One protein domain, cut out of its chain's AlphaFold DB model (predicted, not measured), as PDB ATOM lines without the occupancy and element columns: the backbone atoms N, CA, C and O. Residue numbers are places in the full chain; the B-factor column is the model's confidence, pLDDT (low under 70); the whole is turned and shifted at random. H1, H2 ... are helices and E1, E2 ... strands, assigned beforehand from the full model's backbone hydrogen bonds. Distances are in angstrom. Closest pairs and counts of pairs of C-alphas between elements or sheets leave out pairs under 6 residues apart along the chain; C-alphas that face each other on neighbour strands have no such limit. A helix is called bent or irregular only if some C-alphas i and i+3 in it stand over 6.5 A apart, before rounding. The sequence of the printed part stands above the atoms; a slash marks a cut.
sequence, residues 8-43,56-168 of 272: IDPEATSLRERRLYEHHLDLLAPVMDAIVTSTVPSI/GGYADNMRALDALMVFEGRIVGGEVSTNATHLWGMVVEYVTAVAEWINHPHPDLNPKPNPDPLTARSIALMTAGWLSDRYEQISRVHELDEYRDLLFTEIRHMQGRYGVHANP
ATOM      1  N   ILE A   8     -15.350  29.082 -63.918       47.06
ATOM      2  CA  ILE A   8     -15.613  30.414 -63.345       47.06
ATOM      3  C   ILE A   8     -14.740  30.637 -62.104       47.06
ATOM      4  O   ILE A   8     -14.176  31.716 -61.955       47.06
ATOM      5  N   ASP A   9     -14.580  29.613 -61.259       53.19
ATOM      6  CA  ASP A   9     -13.666  29.635 -60.114       53.19
ATOM      7  C   ASP A   9     -13.116  28.213 -59.830       53.19
ATOM      8  O   ASP A   9     -13.861  27.345 -59.358       53.19
ATOM      9  N   PRO A  10     -11.830  27.932 -60.124       58.50
ATOM     10  CA  PRO A  10     -11.214  26.643 -59.812       58.50
ATOM     11  C   PRO A  10     -10.916  26.456 -58.310       58.50
ATOM     12  O   PRO A  10     -10.834  25.313 -57.852       58.50
ATOM     13  N   GLU A  11     -10.792  27.533 -57.525       67.00
ATOM     14  CA  GLU A  11     -10.567  27.465 -56.075       67.00
ATOM     15  C   GLU A  11     -11.853  27.101 -55.320       67.00
ATOM     16  O   GLU A  11     -11.807  26.356 -54.339       67.00
ATOM     17  N   ALA A  12     -13.027  27.511 -55.812       67.19
ATOM     18  CA  ALA A  12     -14.313  27.109 -55.233       67.19
ATOM     19  C   ALA A  12     -14.479  25.578 -55.147       67.19
ATOM     20  O   ALA A  12     -14.991  25.060 -54.146       67.19
ATOM     21  N   THR A  13     -14.028  24.838 -56.167       72.88
ATOM     22  CA  THR A  13     -14.089  23.367 -56.187       72.88
ATOM     23  C   THR A  13     -13.102  22.752 -55.193       72.88
ATOM     24  O   THR A  13     -13.511  21.917 -54.384       72.88
ATOM     25  N   SER A  14     -11.842  23.202 -55.166       76.12
ATOM     26  CA  SER A  14     -10.836  22.661 -54.237       76.12
ATOM     27  C   SER A  14     -11.173  22.975 -52.770       76.12
ATOM     28  O   SER A  14     -11.031  22.111 -51.902       76.12
ATOM     29  N   LEU A  15     -11.728  24.161 -52.487       80.25
ATOM     30  CA  LEU A  15     -12.251  24.539 -51.171       80.25
ATOM     31  C   LEU A  15     -13.475  23.708 -50.768       80.25
ATOM     32  O   LEU A  15     -13.621  23.365 -49.591       80.25
ATOM     33  N   ARG A  16     -14.364  23.365 -51.709       80.75
ATOM     34  CA  ARG A  16     -15.499  22.461 -51.456       80.75
ATOM     35  C   ARG A  16     -15.014  21.061 -51.093       80.75
ATOM     36  O   ARG A  16     -15.508  20.496 -50.119       80.75
ATOM     37  N   GLU A  17     -14.056  20.525 -51.839       85.06
ATOM     38  CA  GLU A  17     -13.499  19.186 -51.619       85.06
ATOM     39  C   GLU A  17     -12.690  19.124 -50.313       85.06
ATOM     40  O   GLU A  17     -12.870  18.192 -49.529       85.06
ATOM     41  N   ARG A  18     -11.958  20.188 -49.960       89.69
ATOM     42  CA  ARG A  18     -11.322  20.330 -48.641       89.69
ATOM     43  C   ARG A  18     -12.341  20.326 -47.501       89.69
ATOM     44  O   ARG A  18     -12.174  19.606 -46.521       89.69
ATOM     45  N   ARG A  19     -13.429  21.097 -47.626       85.62
ATOM     46  CA  ARG A  19     -14.518  21.136 -46.625       85.62
ATOM     47  C   ARG A  19     -15.243  19.792 -46.504       85.62
ATOM     48  O   ARG A  19     -15.714  19.459 -45.418       85.62
ATOM     49  N   LEU A  20     -15.356  19.039 -47.599       86.38
ATOM     50  CA  LEU A  20     -15.887  17.675 -47.608       86.38
ATOM     51  C   LEU A  20     -14.958  16.721 -46.844       86.38
ATOM     52  O   LEU A  20     -15.424  15.945 -46.014       86.38
ATOM     53  N   TYR A  21     -13.653  16.809 -47.101       92.06
ATOM     54  CA  TYR A  21     -12.619  15.997 -46.465       92.06
ATOM     55  C   TYR A  21     -12.545  16.237 -44.949       92.06
ATOM     56  O   TYR A  21     -12.727  15.309 -44.162       92.06
ATOM     57  N   GLU A  22     -12.386  17.501 -44.540       91.31
ATOM     58  CA  GLU A  22     -12.357  17.916 -43.130       91.31
ATOM     59  C   GLU A  22     -13.621  17.460 -42.372       91.31
ATOM     60  O   GLU A  22     -13.527  17.007 -41.233       91.31
ATOM     61  N   HIS A  23     -14.801  17.513 -43.005       87.69
ATOM     62  CA  HIS A  23     -16.054  17.099 -42.367       87.69
ATOM     63  C   HIS A  23     -16.105  15.607 -42.015       87.69
ATOM     64  O   HIS A  23     -16.580  15.258 -40.937       87.69
ATOM     65  N   HIS A  24     -15.637  14.722 -42.900       91.12
ATOM     66  CA  HIS A  24     -15.622  13.284 -42.607       91.12
ATOM     67  C   HIS A  24     -14.619  12.952 -41.500       91.12
ATOM     68  O   HIS A  24     -14.918  12.157 -40.612       91.12
ATOM     69  N   LEU A  25     -13.462  13.618 -41.482       93.44
ATOM     70  CA  LEU A  25     -12.479  13.444 -40.412       93.44
ATOM     71  C   LEU A  25     -12.971  13.981 -39.057       93.44
ATOM     72  O   LEU A  25     -12.681  13.382 -38.023       93.44
ATOM     73  N   ASP A  26     -13.785  15.041 -39.045       89.44
ATOM     74  CA  ASP A  26     -14.458  15.546 -37.835       89.44
ATOM     75  C   ASP A  26     -15.494  14.578 -37.243       89.44
ATOM     76  O   ASP A  26     -15.832  14.683 -36.060       89.44
ATOM     77  N   LEU A  27     -15.987  13.621 -38.033       89.69
ATOM     78  CA  LEU A  27     -16.875  12.560 -37.560       89.69
ATOM     79  C   LEU A  27     -16.116  11.374 -36.954       89.69
ATOM     80  O   LEU A  27     -16.678  10.694 -36.099       89.69
ATOM     81  N   LEU A  28     -14.852  11.141 -37.327       91.88
ATOM     82  CA  LEU A  28     -14.109   9.948 -36.910       91.88
ATOM     83  C   LEU A  28     -14.017   9.819 -35.380       91.88
ATOM     84  O   LEU A  28     -14.391   8.794 -34.817       91.88
ATOM     85  N   ALA A  29     -13.559  10.868 -34.696       90.12
ATOM     86  CA  ALA A  29     -13.403  10.846 -33.243       90.12
ATOM     87  C   ALA A  29     -14.720  10.642 -32.464       90.12
ATOM     88  O   ALA A  29     -14.741   9.763 -31.603       90.12
ATOM     89  N   PRO A  30     -15.819  11.386 -32.719       85.75
ATOM     90  CA  PRO A  30     -17.080  11.148 -32.017       85.75
ATOM     91  C   PRO A  30     -17.770   9.835 -32.427       85.75
ATOM     92  O   PRO A  30     -18.513   9.285 -31.618       85.75
ATOM     93  N   VAL A  31     -17.520   9.298 -33.631       88.38
ATOM     94  CA  VAL A  31     -17.973   7.946 -34.007       88.38
ATOM     95  C   VAL A  31     -17.208   6.886 -33.214       88.38
ATOM     96  O   VAL A  31     -17.843   6.054 -32.574       88.38
ATOM     97  N   MET A  32     -15.874   6.949 -33.155       88.69
ATOM     98  CA  MET A  32     -15.075   6.019 -32.342       88.69
ATOM     99  C   MET A  32     -15.456   6.076 -30.854       88.69
ATOM    100  O   MET A  32     -15.637   5.031 -30.235       88.69
ATOM    101  N   ASP A  33     -15.651   7.275 -30.298       85.56
ATOM    102  CA  ASP A  33     -16.115   7.493 -28.918       85.56
ATOM    103  C   ASP A  33     -17.474   6.810 -28.660       85.56
ATOM    104  O   ASP A  33     -17.628   6.060 -27.694       85.56
ATOM    105  N   ALA A  34     -18.443   6.982 -29.569       83.19
ATOM    106  CA  ALA A  34     -19.766   6.363 -29.468       83.19
ATOM    107  C   ALA A  34     -19.727   4.831 -29.594       83.19
ATOM    108  O   ALA A  34     -20.390   4.139 -28.817       83.19
ATOM    109  N   ILE A  35     -18.943   4.284 -30.530       82.38
ATOM    110  CA  ILE A  35     -18.829   2.831 -30.712       82.38
ATOM    111  C   ILE A  35     -18.114   2.204 -29.508       82.38
ATOM    112  O   ILE A  35     -18.646   1.268 -28.912       82.38
ATOM    113  N   VAL A  36     -16.951   2.723 -29.098       77.88
ATOM    114  CA  VAL A  36     -16.168   2.144 -27.990       77.88
ATOM    115  C   VAL A  36     -16.913   2.284 -26.660       77.88
ATOM    116  O   VAL A  36     -17.005   1.298 -25.928       77.88
ATOM    117  N   THR A  37     -17.570   3.419 -26.387       77.19
ATOM    118  CA  THR A  37     -18.463   3.556 -25.218       77.19
ATOM    119  C   THR A  37     -19.583   2.508 -25.235       77.19
ATOM    120  O   THR A  37     -19.918   1.952 -24.192       77.19
ATOM    121  N   SER A  38     -20.110   2.168 -26.417       71.38
ATOM    122  CA  SER A  38     -21.139   1.130 -26.584       71.38
ATOM    123  C   SER A  38     -20.608  -0.312 -26.444       71.38
ATOM    124  O   SER A  38     -21.408  -1.239 -26.326       71.38
ATOM    125  N   THR A  39     -19.283  -0.529 -26.438       65.56
ATOM    126  CA  THR A  39     -18.669  -1.839 -26.121       65.56
ATOM    127  C   THR A  39     -18.399  -2.048 -24.634       65.56
ATOM    128  O   THR A  39     -18.242  -3.194 -24.205       65.56
ATOM    129  N   VAL A  40     -18.359  -0.977 -23.832       60.03
ATOM    130  CA  VAL A  40     -18.159  -1.088 -22.383       60.03
ATOM    131  C   VAL A  40     -19.402  -1.746 -21.772       60.03
ATOM    132  O   VAL A  40     -20.500  -1.198 -21.895       60.03
ATOM    133  N   PRO A  41     -19.284  -2.907 -21.098       48.56
ATOM    134  CA  PRO A  41     -20.437  -3.542 -20.481       48.56
ATOM    135  C   PRO A  41     -20.992  -2.633 -19.382       48.56
ATOM    136  O   PRO A  41     -20.327  -2.369 -18.381       48.56
ATOM    137  N   SER A  42     -22.229  -2.169 -19.577       43.53
ATOM    138  CA  SER A  42     -22.975  -1.396 -18.584       43.53
ATOM    139  C   SER A  42     -22.986  -2.149 -17.252       43.53
ATOM    140  O   SER A  42     -23.587  -3.221 -17.134       43.53
ATOM    141  N   ILE A  43     -22.304  -1.594 -16.245       35.84
ATOM    142  CA  ILE A  43     -22.320  -2.126 -14.883       35.84
ATOM    143  C   ILE A  43     -23.704  -1.842 -14.301       35.84
ATOM    144  O   ILE A  43     -23.950  -0.779 -13.740       35.84
ATOM    145  N   GLY A  56     -35.316  16.494 -21.274       39.59
ATOM    146  CA  GLY A  56     -34.839  15.880 -22.521       39.59
ATOM    147  C   GLY A  56     -33.350  15.510 -22.542       39.59
ATOM    148  O   GLY A  56     -32.483  16.371 -22.409       39.59
ATOM    149  N   GLY A  57     -33.069  14.226 -22.772       40.16
ATOM    150  CA  GLY A  57     -31.719  13.679 -22.886       40.16
ATOM    151  C   GLY A  57     -31.698  12.149 -22.813       40.16
ATOM    152  O   GLY A  57     -32.557  11.530 -22.192       40.16
ATOM    153  N   TYR A  58     -30.686  11.545 -23.440       35.56
ATOM    154  CA  TYR A  58     -30.364  10.106 -23.435       35.56
ATOM    155  C   TYR A  58     -31.350   9.131 -24.118       35.56
ATOM    156  O   TYR A  58     -30.905   8.310 -24.917       35.56
ATOM    157  N   ALA A  59     -32.657   9.195 -23.847       31.28
ATOM    158  CA  ALA A  59     -33.597   8.147 -24.274       31.28
ATOM    159  C   ALA A  59     -33.836   8.077 -25.799       31.28
ATOM    160  O   ALA A  59     -33.917   6.978 -26.347       31.28
ATOM    161  N   ASP A  60     -33.881   9.218 -26.496       33.72
ATOM    162  CA  ASP A  60     -34.190   9.277 -27.939       33.72
ATOM    163  C   ASP A  60     -33.076   8.714 -28.848       33.72
ATOM    164  O   ASP A  60     -33.302   8.473 -30.033       33.72
ATOM    165  N   ASN A  61     -31.879   8.466 -28.302       37.56
ATOM    166  CA  ASN A  61     -30.721   7.977 -29.061       37.56
ATOM    167  C   ASN A  61     -30.554   6.446 -29.019       37.56
ATOM    168  O   ASN A  61     -29.699   5.901 -29.718       37.56
ATOM    169  N   MET A  62     -31.350   5.711 -28.231       35.50
ATOM    170  CA  MET A  62     -31.188   4.257 -28.072       35.50
ATOM    171  C   MET A  62     -31.839   3.425 -29.193       35.50
ATOM    172  O   MET A  62     -32.648   2.538 -28.936       35.50
ATOM    173  N   ARG A  63     -31.400   3.636 -30.442       36.62
ATOM    174  CA  ARG A  63     -31.466   2.593 -31.491       36.62
ATOM    175  C   ARG A  63     -30.298   1.597 -31.422       36.62
ATOM    176  O   ARG A  63     -30.348   0.552 -32.052       36.62
ATOM    177  N   ALA A  64     -29.278   1.873 -30.606       40.19
ATOM    178  CA  ALA A  64     -28.130   0.982 -30.398       40.19
ATOM    179  C   ALA A  64     -28.449  -0.305 -29.598       40.19
ATOM    180  O   ALA A  64     -27.593  -1.178 -29.475       40.19
ATOM    181  N   LEU A  65     -29.666  -0.438 -29.053       40.94
ATOM    182  CA  LEU A  65     -30.075  -1.572 -28.215       40.94
ATOM    183  C   LEU A  65     -30.219  -2.900 -28.990       40.94
ATOM    184  O   LEU A  65     -30.115  -3.957 -28.373       40.94
ATOM    185  N   ASP A  66     -30.363  -2.857 -30.320       40.16
ATOM    186  CA  ASP A  66     -30.423  -4.056 -31.178       40.16
ATOM    187  C   ASP A  66     -29.065  -4.780 -31.326       40.16
ATOM    188  O   ASP A  66     -29.024  -5.932 -31.749       40.16
ATOM    189  N   ALA A  67     -27.942  -4.149 -30.950       42.44
ATOM    190  CA  ALA A  67     -26.588  -4.701 -31.129       42.44
ATOM    191  C   ALA A  67     -26.073  -5.541 -29.933       42.44
ATOM    192  O   ALA A  67     -24.891  -5.896 -29.871       42.44
ATOM    193  N   LEU A  68     -26.936  -5.829 -28.953       45.66
ATOM    194  CA  LEU A  68     -26.583  -6.467 -27.682       45.66
ATOM    195  C   LEU A  68     -27.042  -7.934 -27.641       45.66
ATOM    196  O   LEU A  68     -28.178  -8.239 -27.283       45.66
ATOM    197  N   MET A  69     -26.134  -8.865 -27.954       40.25
ATOM    198  CA  MET A  69     -26.399 -10.301 -27.818       40.25
ATOM    199  C   MET A  69     -26.173 -10.767 -26.375       40.25
ATOM    200  O   MET A  69     -25.198 -10.384 -25.731       40.25
ATOM    201  N   VAL A  70     -27.051 -11.631 -25.860       42.84
ATOM    202  CA  VAL A  70     -26.864 -12.270 -24.548       42.84
ATOM    203  C   VAL A  70     -26.220 -13.639 -24.743       42.84
ATOM    204  O   VAL A  70     -26.833 -14.529 -25.327       42.84
ATOM    205  N   PHE A  71     -25.011 -13.820 -24.212       38.34
ATOM    206  CA  PHE A  71     -24.318 -15.109 -24.180       38.34
ATOM    207  C   PHE A  71     -23.996 -15.458 -22.723       38.34
ATOM    208  O   PHE A  71     -23.412 -14.648 -22.006       38.34
ATOM    209  N   GLU A  72     -24.444 -16.629 -22.257       39.31
ATOM    210  CA  GLU A  72     -24.211 -17.134 -20.887       39.31
ATOM    211  C   GLU A  72     -24.531 -16.124 -19.758       39.31
ATOM    212  O   GLU A  72     -23.840 -16.029 -18.747       39.31
ATOM    213  N   GLY A  73     -25.597 -15.332 -19.928       44.00
ATOM    214  CA  GLY A  73     -26.030 -14.338 -18.936       44.00
ATOM    215  C   GLY A  73     -25.202 -13.046 -18.903       44.00
ATOM    216  O   GLY A  73     -25.491 -12.169 -18.090       44.00
ATOM    217  N   ARG A  74     -24.218 -12.883 -19.795       38.62
ATOM    218  CA  ARG A  74     -23.551 -11.602 -20.065       38.62
ATOM    219  C   ARG A  74     -24.126 -10.956 -21.318       38.62
ATOM    220  O   ARG A  74     -24.400 -11.627 -22.310       38.62
ATOM    221  N   ILE A  75     -24.268  -9.635 -21.273       48.56
ATOM    222  CA  ILE A  75     -24.582  -8.826 -22.448       48.56
ATOM    223  C   ILE A  75     -23.263  -8.545 -23.174       48.56
ATOM    224  O   ILE A  75     -22.354  -7.951 -22.593       48.56
ATOM    225  N   VAL A  76     -23.149  -8.994 -24.422       46.25
ATOM    226  CA  VAL A  76     -21.951  -8.881 -25.258       46.25
ATOM    227  C   VAL A  76     -22.308  -8.115 -26.532       46.25
ATOM    228  O   VAL A  76     -23.044  -8.607 -27.388       46.25
ATOM    229  N   GLY A  77     -21.754  -6.910 -26.682       51.53
ATOM    230  CA  GLY A  77     -21.886  -6.086 -27.890       51.53
ATOM    231  C   GLY A  77     -21.010  -6.582 -29.042       51.53
ATOM    232  O   GLY A  77     -20.194  -5.820 -29.553       51.53
ATOM    233  N   GLY A  78     -21.132  -7.858 -29.422       54.69
ATOM    234  CA  GLY A  78     -20.230  -8.509 -30.384       54.69
ATOM    235  C   GLY A  78     -20.198  -7.823 -31.754       54.69
ATOM    236  O   GLY A  78     -19.137  -7.686 -32.366       54.69
ATOM    237  N   GLU A  79     -21.344  -7.307 -32.201       67.50
ATOM    238  CA  GLU A  79     -21.433  -6.512 -33.425       67.50
ATOM    239  C   GLU A  79     -20.761  -5.138 -33.254       67.50
ATOM    240  O   GLU A  79     -20.011  -4.700 -34.121       67.50
ATOM    241  N   VAL A  80     -20.933  -4.487 -32.098       70.62
ATOM    242  CA  VAL A  80     -20.330  -3.178 -31.785       70.62
ATOM    243  C   VAL A  80     -18.798  -3.254 -31.762       70.62
ATOM    244  O   VAL A  80     -18.132  -2.419 -32.372       70.62
ATOM    245  N   SER A  81     -18.218  -4.285 -31.136       70.81
ATOM    246  CA  SER A  81     -16.763  -4.508 -31.150       70.81
ATOM    247  C   SER A  81     -16.225  -4.839 -32.545       70.81
ATOM    248  O   SER A  81     -15.097  -4.467 -32.877       70.81
ATOM    249  N   THR A  82     -17.034  -5.503 -33.374       80.62
ATOM    250  CA  THR A  82     -16.690  -5.779 -34.776       80.62
ATOM    251  C   THR A  82     -16.667  -4.481 -35.579       80.62
ATOM    252  O   THR A  82     -15.666  -4.193 -36.227       80.62
ATOM    253  N   ASN A  83     -17.696  -3.641 -35.433       85.06
ATOM    254  CA  ASN A  83     -17.787  -2.321 -36.060       85.06
ATOM    255  C   ASN A  83     -16.614  -1.405 -35.659       85.06
ATOM    256  O   ASN A  83     -16.012  -0.770 -36.521       85.06
ATOM    257  N   ALA A  84     -16.233  -1.383 -34.373       84.31
ATOM    258  CA  ALA A  84     -15.070  -0.626 -33.893       84.31
ATOM    259  C   ALA A  84     -13.769  -1.081 -34.567       84.31
ATOM    260  O   ALA A  84     -12.953  -0.262 -34.979       84.31
ATOM    261  N   THR A  85     -13.578  -2.400 -34.663       86.81
ATOM    262  CA  THR A  85     -12.370  -3.000 -35.242       86.81
ATOM    263  C   THR A  85     -12.314  -2.782 -36.752       86.81
ATOM    264  O   THR A  85     -11.248  -2.480 -37.276       86.81
ATOM    265  N   HIS A  86     -13.453  -2.882 -37.443       90.81
ATOM    266  CA  HIS A  86     -13.552  -2.673 -38.885       90.81
ATOM    267  C   HIS A  86     -13.244  -1.222 -39.274       90.81
ATOM    268  O   HIS A  86     -12.306  -0.991 -40.037       90.81
ATOM    269  N   LEU A  87     -13.951  -0.250 -38.682       92.88
ATOM    270  CA  LEU A  87     -13.718   1.172 -38.945       92.88
ATOM    271  C   LEU A  87     -12.275   1.573 -38.611       92.88
ATOM    272  O   LEU A  87     -11.642   2.305 -39.369       92.88
ATOM    273  N   TRP A  88     -11.728   1.074 -37.498       94.12
ATOM    274  CA  TRP A  88     -10.341   1.354 -37.130       94.12
ATOM    275  C   TRP A  88      -9.326   0.728 -38.095       94.12
ATOM    276  O   TRP A  88      -8.343   1.380 -38.439       94.12
ATOM    277  N   GLY A  89      -9.580  -0.489 -38.587       92.88
ATOM    278  CA  GLY A  89      -8.771  -1.123 -39.629       92.88
ATOM    279  C   GLY A  89      -8.681  -0.259 -40.888       92.88
ATOM    280  O   GLY A  89      -7.580   0.052 -41.331       92.88
ATOM    281  N   MET A  90      -9.819   0.246 -41.379       96.19
ATOM    282  CA  MET A  90      -9.861   1.144 -42.543       96.19
ATOM    283  C   MET A  90      -9.114   2.467 -42.310       96.19
ATOM    284  O   MET A  90      -8.501   3.005 -43.231       96.19
ATOM    285  N   VAL A  91      -9.130   3.002 -41.081       96.00
ATOM    286  CA  VAL A  91      -8.327   4.184 -40.715       96.00
ATOM    287  C   VAL A  91      -6.834   3.873 -40.782       96.00
ATOM    288  O   VAL A  91      -6.082   4.673 -41.333       96.00
ATOM    289  N   VAL A  92      -6.398   2.732 -40.241       95.38
ATOM    290  CA  VAL A  92      -4.988   2.311 -40.277       95.38
ATOM    291  C   VAL A  92      -4.532   2.075 -41.719       95.38
ATOM    292  O   VAL A  92      -3.508   2.620 -42.117       95.38
ATOM    293  N   GLU A  93      -5.310   1.343 -42.519       95.44
ATOM    294  CA  GLU A  93      -5.034   1.097 -43.942       95.44
ATOM    295  C   GLU A  93      -4.899   2.406 -44.729       95.44
ATOM    296  O   GLU A  93      -3.899   2.609 -45.419       95.44
ATOM    297  N   TYR A  94      -5.850   3.336 -44.573       96.69
ATOM    298  CA  TYR A  94      -5.798   4.627 -45.260       96.69
ATOM    299  C   TYR A  94      -4.609   5.488 -44.817       96.69
ATOM    300  O   TYR A  94      -3.957   6.104 -45.654       96.69
ATOM    301  N   VAL A  95      -4.290   5.528 -43.519       96.50
ATOM    302  CA  VAL A  95      -3.155   6.306 -42.993       96.50
ATOM    303  C   VAL A  95      -1.815   5.749 -43.478       96.50
ATOM    304  O   VAL A  95      -0.953   6.534 -43.874       96.50
ATOM    305  N   THR A  96      -1.654   4.424 -43.498       95.44
ATOM    306  CA  THR A  96      -0.462   3.761 -44.046       95.44
ATOM    307  C   THR A  96      -0.327   4.044 -45.540       95.44
ATOM    308  O   THR A  96       0.714   4.540 -45.964       95.44
ATOM    309  N   ALA A  97      -1.394   3.853 -46.327       95.25
ATOM    310  CA  ALA A  97      -1.386   4.154 -47.758       95.25
ATOM    311  C   ALA A  97      -1.043   5.630 -48.030       95.25
ATOM    312  O   ALA A  97      -0.174   5.927 -48.848       95.25
ATOM    313  N   VAL A  98      -1.664   6.573 -47.308       96.19
ATOM    314  CA  VAL A  98      -1.343   8.007 -47.406       96.19
ATOM    315  C   VAL A  98       0.149   8.245 -47.156       96.19
ATOM    316  O   VAL A  98       0.783   8.946 -47.940       96.19
ATOM    317  N   ALA A  99       0.708   7.670 -46.090       95.12
ATOM    318  CA  ALA A  99       2.100   7.862 -45.691       95.12
ATOM    319  C   ALA A  99       3.115   7.307 -46.699       95.12
ATOM    320  O   ALA A  99       4.133   7.956 -46.947       95.12
ATOM    321  N   GLU A 100       2.821   6.146 -47.290       94.75
ATOM    322  CA  GLU A 100       3.606   5.548 -48.372       94.75
ATOM    323  C   GLU A 100       3.607   6.454 -49.612       94.75
ATOM    324  O   GLU A 100       4.674   6.801 -50.121       94.75
ATOM    325  N   TRP A 101       2.431   6.917 -50.050       95.12
ATOM    326  CA  TRP A 101       2.290   7.745 -51.253       95.12
ATOM    327  C   TRP A 101       2.895   9.148 -51.126       95.12
ATOM    328  O   TRP A 101       3.506   9.636 -52.076       95.12
ATOM    329  N   ILE A 102       2.756   9.808 -49.970       93.69
ATOM    330  CA  ILE A 102       3.331  11.149 -49.745       93.69
ATOM    331  C   ILE A 102       4.760  11.106 -49.170       93.69
ATOM    332  O   ILE A 102       5.356  12.160 -48.946       93.69
ATOM    333  N   ASN A 103       5.303   9.907 -48.915       92.94
ATOM    334  CA  ASN A 103       6.610   9.664 -48.295       92.94
ATOM    335  C   ASN A 103       6.832  10.478 -46.999       92.94
ATOM    336  O   ASN A 103       7.831  11.186 -46.841       92.94
ATOM    337  N   HIS A 104       5.873  10.410 -46.070       90.50
ATOM    338  CA  HIS A 104       5.915  11.143 -44.799       90.50
ATOM    339  C   HIS A 104       5.559  10.215 -43.630       90.50
ATOM    340  O   HIS A 104       4.547   9.522 -43.714       90.50
ATOM    341  N   PRO A 105       6.292  10.236 -42.497       89.12
ATOM    342  CA  PRO A 105       5.940   9.429 -41.329       89.12
ATOM    343  C   PRO A 105       4.517   9.720 -40.826       89.12
ATOM    344  O   PRO A 105       4.140  10.888 -40.645       89.12
ATOM    345  N   HIS A 106       3.760   8.648 -40.585       89.31
ATOM    346  CA  HIS A 106       2.449   8.660 -39.935       89.31
ATOM    347  C   HIS A 106       2.566   8.509 -38.409       89.31
ATOM    348  O   HIS A 106       3.608   8.071 -37.917       89.31
ATOM    349  N   PRO A 107       1.525   8.868 -37.629       88.19
ATOM    350  CA  PRO A 107       1.431   8.447 -36.231       88.19
ATOM    351  C   PRO A 107       1.485   6.917 -36.116       88.19
ATOM    352  O   PRO A 107       0.874   6.220 -36.923       88.19
ATOM    353  N   ASP A 108       2.170   6.393 -35.100       87.56
ATOM    354  CA  ASP A 108       2.152   4.959 -34.794       87.56
ATOM    355  C   ASP A 108       0.745   4.555 -34.322       87.56
ATOM    356  O   ASP A 108       0.281   4.976 -33.257       87.56
ATOM    357  N   LEU A 109       0.032   3.796 -35.159       89.31
ATOM    358  CA  LEU A 109      -1.329   3.343 -34.901       89.31
ATOM    359  C   LEU A 109      -1.320   1.837 -34.649       89.31
ATOM    360  O   LEU A 109      -0.975   1.041 -35.520       89.31
ATOM    361  N   ASN A 110      -1.781   1.437 -33.465       86.50
ATOM    362  CA  ASN A 110      -2.043   0.033 -33.174       86.50
ATOM    363  C   ASN A 110      -3.100  -0.502 -34.166       86.50
ATOM    364  O   ASN A 110      -4.119   0.165 -34.347       86.50
ATOM    365  N   PRO A 111      -2.934  -1.696 -34.769       81.75
ATOM    366  CA  PRO A 111      -3.932  -2.274 -35.677       81.75
ATOM    367  C   PRO A 111      -5.286  -2.574 -35.011       81.75
ATOM    368  O   PRO A 111      -6.260  -2.863 -35.701       81.75
ATOM    369  N   LYS A 112      -5.380  -2.523 -33.676       79.44
ATOM    370  CA  LYS A 112      -6.637  -2.635 -32.925       79.44
ATOM    371  C   LYS A 112      -7.000  -1.297 -32.274       79.44
ATOM    372  O   LYS A 112      -6.107  -0.631 -31.744       79.44
ATOM    373  N   PRO A 113      -8.294  -0.923 -32.243       80.12
ATOM    374  CA  PRO A 113      -8.731   0.271 -31.532       80.12
ATOM    375  C   PRO A 113      -8.434   0.128 -30.037       80.12
ATOM    376  O   PRO A 113      -8.493  -0.971 -29.477       80.12
ATOM    377  N   ASN A 114      -8.117   1.242 -29.377       79.94
ATOM    378  CA  ASN A 114      -7.896   1.228 -27.935       79.94
ATOM    379  C   ASN A 114      -9.226   0.917 -27.207       79.94
ATOM    380  O   ASN A 114     -10.238   1.534 -27.541       79.94
ATOM    381  N   PRO A 115      -9.261  -0.016 -26.236       74.38
ATOM    382  CA  PRO A 115     -10.482  -0.325 -25.489       74.38
ATOM    383  C   PRO A 115     -10.930   0.791 -24.528       74.38
ATOM    384  O   PRO A 115     -12.076   0.770 -24.089       74.38
ATOM    385  N   ASP A 116     -10.062   1.748 -24.182       78.62
ATOM    386  CA  ASP A 116     -10.449   2.947 -23.432       78.62
ATOM    387  C   ASP A 116     -11.056   4.010 -24.377       78.62
ATOM    388  O   ASP A 116     -10.344   4.484 -25.271       78.62
ATOM    389  N   PRO A 117     -12.323   4.443 -24.185       74.94
ATOM    390  CA  PRO A 117     -12.967   5.429 -25.055       74.94
ATOM    391  C   PRO A 117     -12.209   6.759 -25.147       74.94
ATOM    392  O   PRO A 117     -12.108   7.338 -26.231       74.94
ATOM    393  N   LEU A 118     -11.635   7.241 -24.037       79.00
ATOM    394  CA  LEU A 118     -10.930   8.528 -24.004       79.00
ATOM    395  C   LEU A 118      -9.645   8.482 -24.839       79.00
ATOM    396  O   LEU A 118      -9.371   9.411 -25.603       79.00
ATOM    397  N   THR A 119      -8.890   7.389 -24.740       82.75
ATOM    398  CA  THR A 119      -7.678   7.166 -25.531       82.75
ATOM    399  C   THR A 119      -8.003   6.845 -26.991       82.75
ATOM    400  O   THR A 119      -7.346   7.369 -27.887       82.75
ATOM    401  N   ALA A 120      -9.052   6.066 -27.277       81.31
ATOM    402  CA  ALA A 120      -9.516   5.837 -28.649       81.31
ATOM    403  C   ALA A 120      -9.889   7.158 -29.344       81.31
ATOM    404  O   ALA A 120      -9.466   7.422 -30.472       81.31
ATOM    405  N   ARG A 121     -10.618   8.029 -28.638       85.88
ATOM    406  CA  ARG A 121     -10.996   9.365 -29.104       85.88
ATOM    407  C   ARG A 121      -9.793  10.287 -29.302       85.88
ATOM    408  O   ARG A 121      -9.760  11.013 -30.293       85.88
ATOM    409  N   SER A 122      -8.823  10.300 -28.383       87.44
ATOM    410  CA  SER A 122      -7.647  11.173 -28.504       87.44
ATOM    411  C   SER A 122      -6.758  10.761 -29.680       87.44
ATOM    412  O   SER A 122      -6.360  11.623 -30.462       87.44
ATOM    413  N   ILE A 123      -6.540   9.456 -29.880       90.50
ATOM    414  CA  ILE A 123      -5.833   8.924 -31.051       90.50
ATOM    415  C   ILE A 123      -6.599   9.280 -32.334       90.50
ATOM    416  O   ILE A 123      -6.008   9.849 -33.248       90.50
ATOM    417  N   ALA A 124      -7.916   9.053 -32.387       91.62
ATOM    418  CA  ALA A 124      -8.738   9.407 -33.546       91.62
ATOM    419  C   ALA A 124      -8.672  10.907 -33.904       91.62
ATOM    420  O   ALA A 124      -8.603  11.248 -35.085       91.62
ATOM    421  N   LEU A 125      -8.639  11.807 -32.910       91.19
ATOM    422  CA  LEU A 125      -8.441  13.247 -33.130       91.19
ATOM    423  C   LEU A 125      -7.049  13.569 -33.689       91.19
ATOM    424  O   LEU A 125      -6.944  14.385 -34.605       91.19
ATOM    425  N   MET A 126      -5.991  12.935 -33.171       93.75
ATOM    426  CA  MET A 126      -4.625  13.123 -33.678       93.75
ATOM    427  C   MET A 126      -4.489  12.632 -35.124       93.75
ATOM    428  O   MET A 126      -3.940  13.349 -35.960       93.75
ATOM    429  N   THR A 127      -5.054  11.466 -35.448       94.56
ATOM    430  CA  THR A 127      -5.084  10.925 -36.815       94.56
ATOM    431  C   THR A 127      -5.863  11.833 -37.769       94.56
ATOM    432  O   THR A 127      -5.367  12.175 -38.842       94.56
ATOM    433  N   ALA A 128      -7.052  12.292 -37.363       94.00
ATOM    434  CA  ALA A 128      -7.854  13.241 -38.134       94.00
ATOM    435  C   ALA A 128      -7.116  14.573 -38.370       94.00
ATOM    436  O   ALA A 128      -7.210  15.139 -39.458       94.00
ATOM    437  N   GLY A 129      -6.364  15.067 -37.379       93.19
ATOM    438  CA  GLY A 129      -5.484  16.230 -37.522       93.19
ATOM    439  C   GLY A 129      -4.382  15.996 -38.555       93.19
ATOM    440  O   GLY A 129      -4.316  16.718 -39.545       93.19
ATOM    441  N   TRP A 130      -3.597  14.925 -38.387       95.56
ATOM    442  CA  TRP A 130      -2.481  14.581 -39.278       95.56
ATOM    443  C   TRP A 130      -2.906  14.455 -40.749       95.56
ATOM    444  O   TRP A 130      -2.197  14.955 -41.626       95.56
ATOM    445  N   LEU A 131      -4.070  13.843 -41.010       96.38
ATOM    446  CA  LEU A 131      -4.678  13.749 -42.343       96.38
ATOM    447  C   LEU A 131      -5.153  15.117 -42.866       96.38
ATOM    448  O   LEU A 131      -4.889  15.459 -44.016       96.38
ATOM    449  N   SER A 132      -5.816  15.923 -42.027       93.94
ATOM    450  CA  SER A 132      -6.310  17.261 -42.410       93.94
ATOM    451  C   SER A 132      -5.173  18.196 -42.831       93.94
ATOM    452  O   SER A 132      -5.284  18.881 -43.847       93.94
ATOM    453  N   ASP A 133      -4.059  18.182 -42.094       94.31
ATOM    454  CA  ASP A 133      -2.876  19.009 -42.368       94.31
ATOM    455  C   ASP A 133      -2.192  18.648 -43.702       94.31
ATOM    456  O   ASP A 133      -1.452  19.453 -44.265       94.31
ATOM    457  N   ARG A 134      -2.439  17.436 -44.218       94.81
ATOM    458  CA  ARG A 134      -1.843  16.886 -45.449       94.81
ATOM    459  C   ARG A 134      -2.793  16.888 -46.644       94.81
ATOM    460  O   ARG A 134      -2.406  16.417 -47.713       94.81
ATOM    461  N   TYR A 135      -3.992  17.460 -46.502       94.62
ATOM    462  CA  TYR A 135      -5.024  17.460 -47.542       94.62
ATOM    463  C   TYR A 135      -4.495  17.857 -48.931       94.62
ATOM    464  O   TYR A 135      -4.768  17.161 -49.899       94.62
ATOM    465  N   GLU A 136      -3.696  18.923 -49.039       92.69
ATOM    466  CA  GLU A 136      -3.200  19.433 -50.331       92.69
ATOM    467  C   GLU A 136      -2.197  18.511 -51.041       92.69
ATOM    468  O   GLU A 136      -1.952  18.686 -52.236       92.69
ATOM    469  N   GLN A 137      -1.596  17.565 -50.315       93.56
ATOM    470  CA  GLN A 137      -0.733  16.515 -50.865       93.56
ATOM    471  C   GLN A 137      -1.592  15.305 -51.252       93.56
ATOM    472  O   GLN A 137      -1.522  14.832 -52.382       93.56
ATOM    473  N   ILE A 138      -2.472  14.883 -50.339       94.62
ATOM    474  CA  ILE A 138      -3.415  13.769 -50.514       94.62
ATOM    475  C   ILE A 138      -4.332  13.999 -51.724       94.62
ATOM    476  O   ILE A 138      -4.546  13.089 -52.516       94.62
ATOM    477  N   SER A 139      -4.833  15.223 -51.922       93.19
ATOM    478  CA  SER A 139      -5.761  15.574 -53.006       93.19
ATOM    479  C   SER A 139      -5.143  15.540 -54.410       93.19
ATOM    480  O   SER A 139      -5.832  15.864 -55.374       93.19
ATOM    481  N   ARG A 140      -3.846  15.232 -54.535       93.25
ATOM    482  CA  ARG A 140      -3.122  15.109 -55.814       93.25
ATOM    483  C   ARG A 140      -2.813  13.656 -56.188       93.25
ATOM    484  O   ARG A 140      -2.266  13.432 -57.262       93.25
ATOM    485  N   VAL A 141      -3.122  12.700 -55.310       93.69
ATOM    486  CA  VAL A 141      -2.827  11.271 -55.480       93.69
ATOM    487  C   VAL A 141      -4.142  10.533 -55.715       93.69
ATOM    488  O   VAL A 141      -4.913  10.305 -54.783       93.69
ATOM    489  N   HIS A 142      -4.412  10.175 -56.968       92.69
ATOM    490  CA  HIS A 142      -5.666   9.521 -57.361       92.69
ATOM    491  C   HIS A 142      -5.756   8.073 -56.870       92.69
ATOM    492  O   HIS A 142      -6.837   7.542 -56.642       92.69
ATOM    493  N   GLU A 143      -4.614   7.448 -56.610       93.62
ATOM    494  CA  GLU A 143      -4.485   6.116 -56.030       93.62
ATOM    495  C   GLU A 143      -5.039   6.041 -54.592       93.62
ATOM    496  O   GLU A 143      -5.339   4.956 -54.099       93.62
ATOM    497  N   LEU A 144      -5.231   7.191 -53.930       93.19
ATOM    498  CA  LEU A 144      -5.882   7.304 -52.621       93.19
ATOM    499  C   LEU A 144      -7.399   7.544 -52.706       93.19
ATOM    500  O   LEU A 144      -8.054   7.533 -51.659       93.19
ATOM    501  N   ASP A 145      -7.968   7.768 -53.901       92.06
ATOM    502  CA  ASP A 145      -9.396   8.073 -54.072       92.06
ATOM    503  C   ASP A 145     -10.278   6.914 -53.564       92.06
ATOM    504  O   ASP A 145     -11.200   7.150 -52.786       92.06
ATOM    505  N   GLU A 146      -9.953   5.662 -53.912       89.56
ATOM    506  CA  GLU A 146     -10.714   4.473 -53.490       89.56
ATOM    507  C   GLU A 146     -10.674   4.264 -51.965       89.56
ATOM    508  O   GLU A 146     -11.722   4.162 -51.327       89.56
ATOM    509  N   TYR A 147      -9.482   4.286 -51.356       92.75
ATOM    510  CA  TYR A 147      -9.323   4.142 -49.903       92.75
ATOM    511  C   TYR A 147     -10.057   5.245 -49.125       92.75
ATOM    512  O   TYR A 147     -10.716   4.969 -48.119       92.75
ATOM    513  N   ARG A 148      -9.973   6.496 -49.603       94.12
ATOM    514  CA  ARG A 148     -10.689   7.636 -49.016       94.12
ATOM    515  C   ARG A 148     -12.197   7.434 -49.102       94.12
ATOM    516  O   ARG A 148     -12.894   7.637 -48.109       94.12
ATOM    517  N   ASP A 149     -12.704   7.074 -50.275       90.75
ATOM    518  CA  ASP A 149     -14.141   7.005 -50.525       90.75
ATOM    519  C   ASP A 149     -14.778   5.816 -49.784       90.75
ATOM    520  O   ASP A 149     -15.871   5.966 -49.231       90.75
ATOM    521  N   LEU A 150     -14.062   4.691 -49.652       91.12
ATOM    522  CA  LEU A 150     -14.426   3.579 -48.767       91.12
ATOM    523  C   LEU A 150     -14.492   4.027 -47.297       91.12
ATOM    524  O   LEU A 150     -15.545   3.901 -46.667       91.12
ATOM    525  N   LEU A 151     -13.414   4.612 -46.757       95.31
ATOM    526  CA  LEU A 151     -13.362   5.075 -45.364       95.31
ATOM    527  C   LEU A 151     -14.460   6.106 -45.059       95.31
ATOM    528  O   LEU A 151     -15.132   6.026 -44.034       95.31
ATOM    529  N   PHE A 152     -14.665   7.083 -45.941       94.12
ATOM    530  CA  PHE A 152     -15.655   8.139 -45.726       94.12
ATOM    531  C   PHE A 152     -17.089   7.622 -45.830       94.12
ATOM    532  O   PHE A 152     -17.962   8.123 -45.121       94.12
ATOM    533  N   THR A 153     -17.336   6.613 -46.666       90.31
ATOM    534  CA  THR A 153     -18.631   5.925 -46.724       90.31
ATOM    535  C   THR A 153     -18.900   5.168 -45.428       90.31
ATOM    536  O   THR A 153     -19.974   5.336 -44.851       90.31
ATOM    537  N   GLU A 154     -17.916   4.442 -44.892       92.12
ATOM    538  CA  GLU A 154     -18.092   3.722 -43.625       92.12
ATOM    539  C   GLU A 154     -18.236   4.673 -42.422       92.12
ATOM    540  O   GLU A 154     -19.063   4.442 -41.538       92.12
ATOM    541  N   ILE A 155     -17.543   5.819 -42.419       91.94
ATOM    542  CA  ILE A 155     -17.772   6.886 -41.431       91.94
ATOM    543  C   ILE A 155     -19.219   7.403 -41.499       91.94
ATOM    544  O   ILE A 155     -19.840   7.554 -40.447       91.94
ATOM    545  N   ARG A 156     -19.787   7.657 -42.692       88.50
ATOM    546  CA  ARG A 156     -21.197   8.095 -42.840       88.50
ATOM    547  C   ARG A 156     -22.187   7.010 -42.403       88.50
ATOM    548  O   ARG A 156     -23.159   7.309 -41.704       88.50
ATOM    549  N   HIS A 157     -21.923   5.755 -42.753       85.94
ATOM    550  CA  HIS A 157     -22.719   4.599 -42.338       85.94
ATOM    551  C   HIS A 157     -22.750   4.462 -40.805       85.94
ATOM    552  O   HIS A 157     -23.826   4.442 -40.199       85.94
ATOM    553  N   MET A 158     -21.582   4.479 -40.158       87.56
ATOM    554  CA  MET A 158     -21.464   4.415 -38.700       87.56
ATOM    555  C   MET A 158     -22.037   5.665 -38.015       87.56
ATOM    556  O   MET A 158     -22.721   5.551 -36.998       87.56
ATOM    557  N   GLN A 159     -21.862   6.854 -38.597       83.88
ATOM    558  CA  GLN A 159     -22.506   8.081 -38.124       83.88
ATOM    559  C   GLN A 159     -24.033   7.914 -38.038       83.88
ATOM    560  O   GLN A 159     -24.626   8.208 -36.996       83.88
ATOM    561  N   GLY A 160     -24.662   7.432 -39.115       76.94
ATOM    562  CA  GLY A 160     -26.103   7.181 -39.165       76.94
ATOM    563  C   GLY A 160     -26.551   6.104 -38.176       76.94
ATOM    564  O   GLY A 160     -27.574   6.269 -37.510       76.94
ATOM    565  N   ARG A 161     -25.756   5.036 -38.027       81.44
ATOM    566  CA  ARG A 161     -26.032   3.916 -37.117       81.44
ATOM    567  C   ARG A 161     -26.018   4.314 -35.636       81.44
ATOM    568  O   ARG A 161     -26.904   3.893 -34.895       81.44
ATOM    569  N   TYR A 162     -25.044   5.118 -35.207       78.62
ATOM    570  CA  TYR A 162     -24.866   5.508 -33.799       78.62
ATOM    571  C   TYR A 162     -25.424   6.904 -33.461       78.62
ATOM    572  O   TYR A 162     -25.233   7.389 -32.347       78.62
ATOM    573  N   GLY A 163     -26.123   7.564 -34.395       74.06
ATOM    574  CA  GLY A 163     -26.751   8.874 -34.162       74.06
ATOM    575  C   GLY A 163     -25.749  10.009 -33.919       74.06
ATOM    576  O   GLY A 163     -26.050  10.977 -33.220       74.06
ATOM    577  N   VAL A 164     -24.536   9.884 -34.460       76.25
ATOM    578  CA  VAL A 164     -23.444  10.824 -34.200       76.25
ATOM    579  C   VAL A 164     -23.578  12.062 -35.085       76.25
ATOM    580  O   VAL A 164     -23.921  12.005 -36.266       76.25
ATOM    581  N   HIS A 165     -23.266  13.225 -34.527       68.06
ATOM    582  CA  HIS A 165     -23.190  14.470 -35.281       68.06
ATOM    583  C   HIS A 165     -21.877  15.172 -34.963       68.06
ATOM    584  O   HIS A 165     -21.522  15.306 -33.791       68.06
ATOM    585  N   ALA A 166     -21.181  15.647 -36.001       60.97
ATOM    586  CA  ALA A 166     -19.953  16.413 -35.844       60.97
ATOM    587  C   ALA A 166     -20.181  17.584 -34.877       60.97
ATOM    588  O   ALA A 166     -21.137  18.355 -35.025       60.97
ATOM    589  N   ASN A 167     -19.289  17.727 -33.895       61.31
ATOM    590  CA  ASN A 167     -19.202  18.949 -33.111       61.31
ATOM    591  C   ASN A 167     -18.293  19.898 -33.910       61.31
ATOM    592  O   ASN A 167     -17.102  19.615 -34.028       61.31
ATOM    593  N   PRO A 168     -18.836  20.934 -34.570       54.22
ATOM    594  CA  PRO A 168     -18.148  21.545 -35.700       54.22
ATOM    595  C   PRO A 168     -16.955  22.391 -35.239       54.22
ATOM    596  O   PRO A 168     -17.114  23.257 -34.380       54.22
TER     597      PRO A 168
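What this domain is: This is residues 8 to 43 and 56 to 168 of the 272 residues of an uncharacterized protein of Microbacterium sp. PM5 (UniProt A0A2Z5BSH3). Arm H1b of the bent helix H1, H3 and H4 form an elongated bundle, helices side by side; H6 packs on H3 and crosses H1b steeply. The hairpin E1 and E2 lies at one end, and residues 8 to 13 stick out at the other. The 149 printed residues include six named helices and two strands, in the order H1, H2, E1, E2, H3, H4, H5, H6, mostly helix. The whole is compact, with a radius of gyration of the C-alphas of 16.8 A and spans of 59 by 34 by 23 A.

How they stand to each other: H1, residues 10 to 39, one helix by its hydrogen bonds, is bent: C-alphas 26 and 29 are 6.7 A apart, and arms H1a, residues 10 to 26, and H1b, residues 29 to 39, stand at a shallow tilt of 23 degrees. H2, residues 64 to 67, only just touches H3, residues 78 to 102, with 3 pairs of C-alphas within 8 A, closest Ala 67 and Glu 79, 5.9 A. E1, residues 69 to 71, and E2, residues 74 to 76, are an antiparallel hairpin; N 76 and O 69 are within hydrogen-bond range at 2.8 A. H3 touches H1b with residues 80 to 84 alone, opposite ways at a shallow tilt of 32 degrees, closest C-alphas Thr 39 and Ser 81, 6.0 A. H4, residues 117 to 132, touches H1b, closest C-alphas Ala 29 and Ala 124, 4.9 A. H5, residues 135 to 138, only just touches H3, with 3 such pairs, closest Ile 102 and Gln 137, 6.8 A. H6, residues 142 to 162, only just irregular with C-alphas 143 and 146 6.9 A apart, touches H3 opposite ways, closest C-alphas Tyr 94 and Tyr 147, 5.8 A. Every O i to N i+4 pair is within range in H1b, H3 and H4, against 12 of 13 in H1a and 15 of 17 in H6; H2 and H5 are too short for one.

Where its parts are: H1a begins at C-alpha 10 (-11.214, 26.643, -59.812) and measures 24.8 A, H3 36.3 A, H4 22.0 A; H6, 30.7 A, ends at C-alpha 162 (-24.866, 5.508, -33.799).

The domain as a whole: The C-alphas farthest apart, of Ile 8 and Glu 72, are 64.3 A apart. Residues 44 to 55 are cut out, a 23.2 A gap between C-alphas 43 and 56. H3 to H4 is a long link. pLDDT is under 70 at residues 8 to 12, 39 to 43, 56 to 79 and 165 to 168.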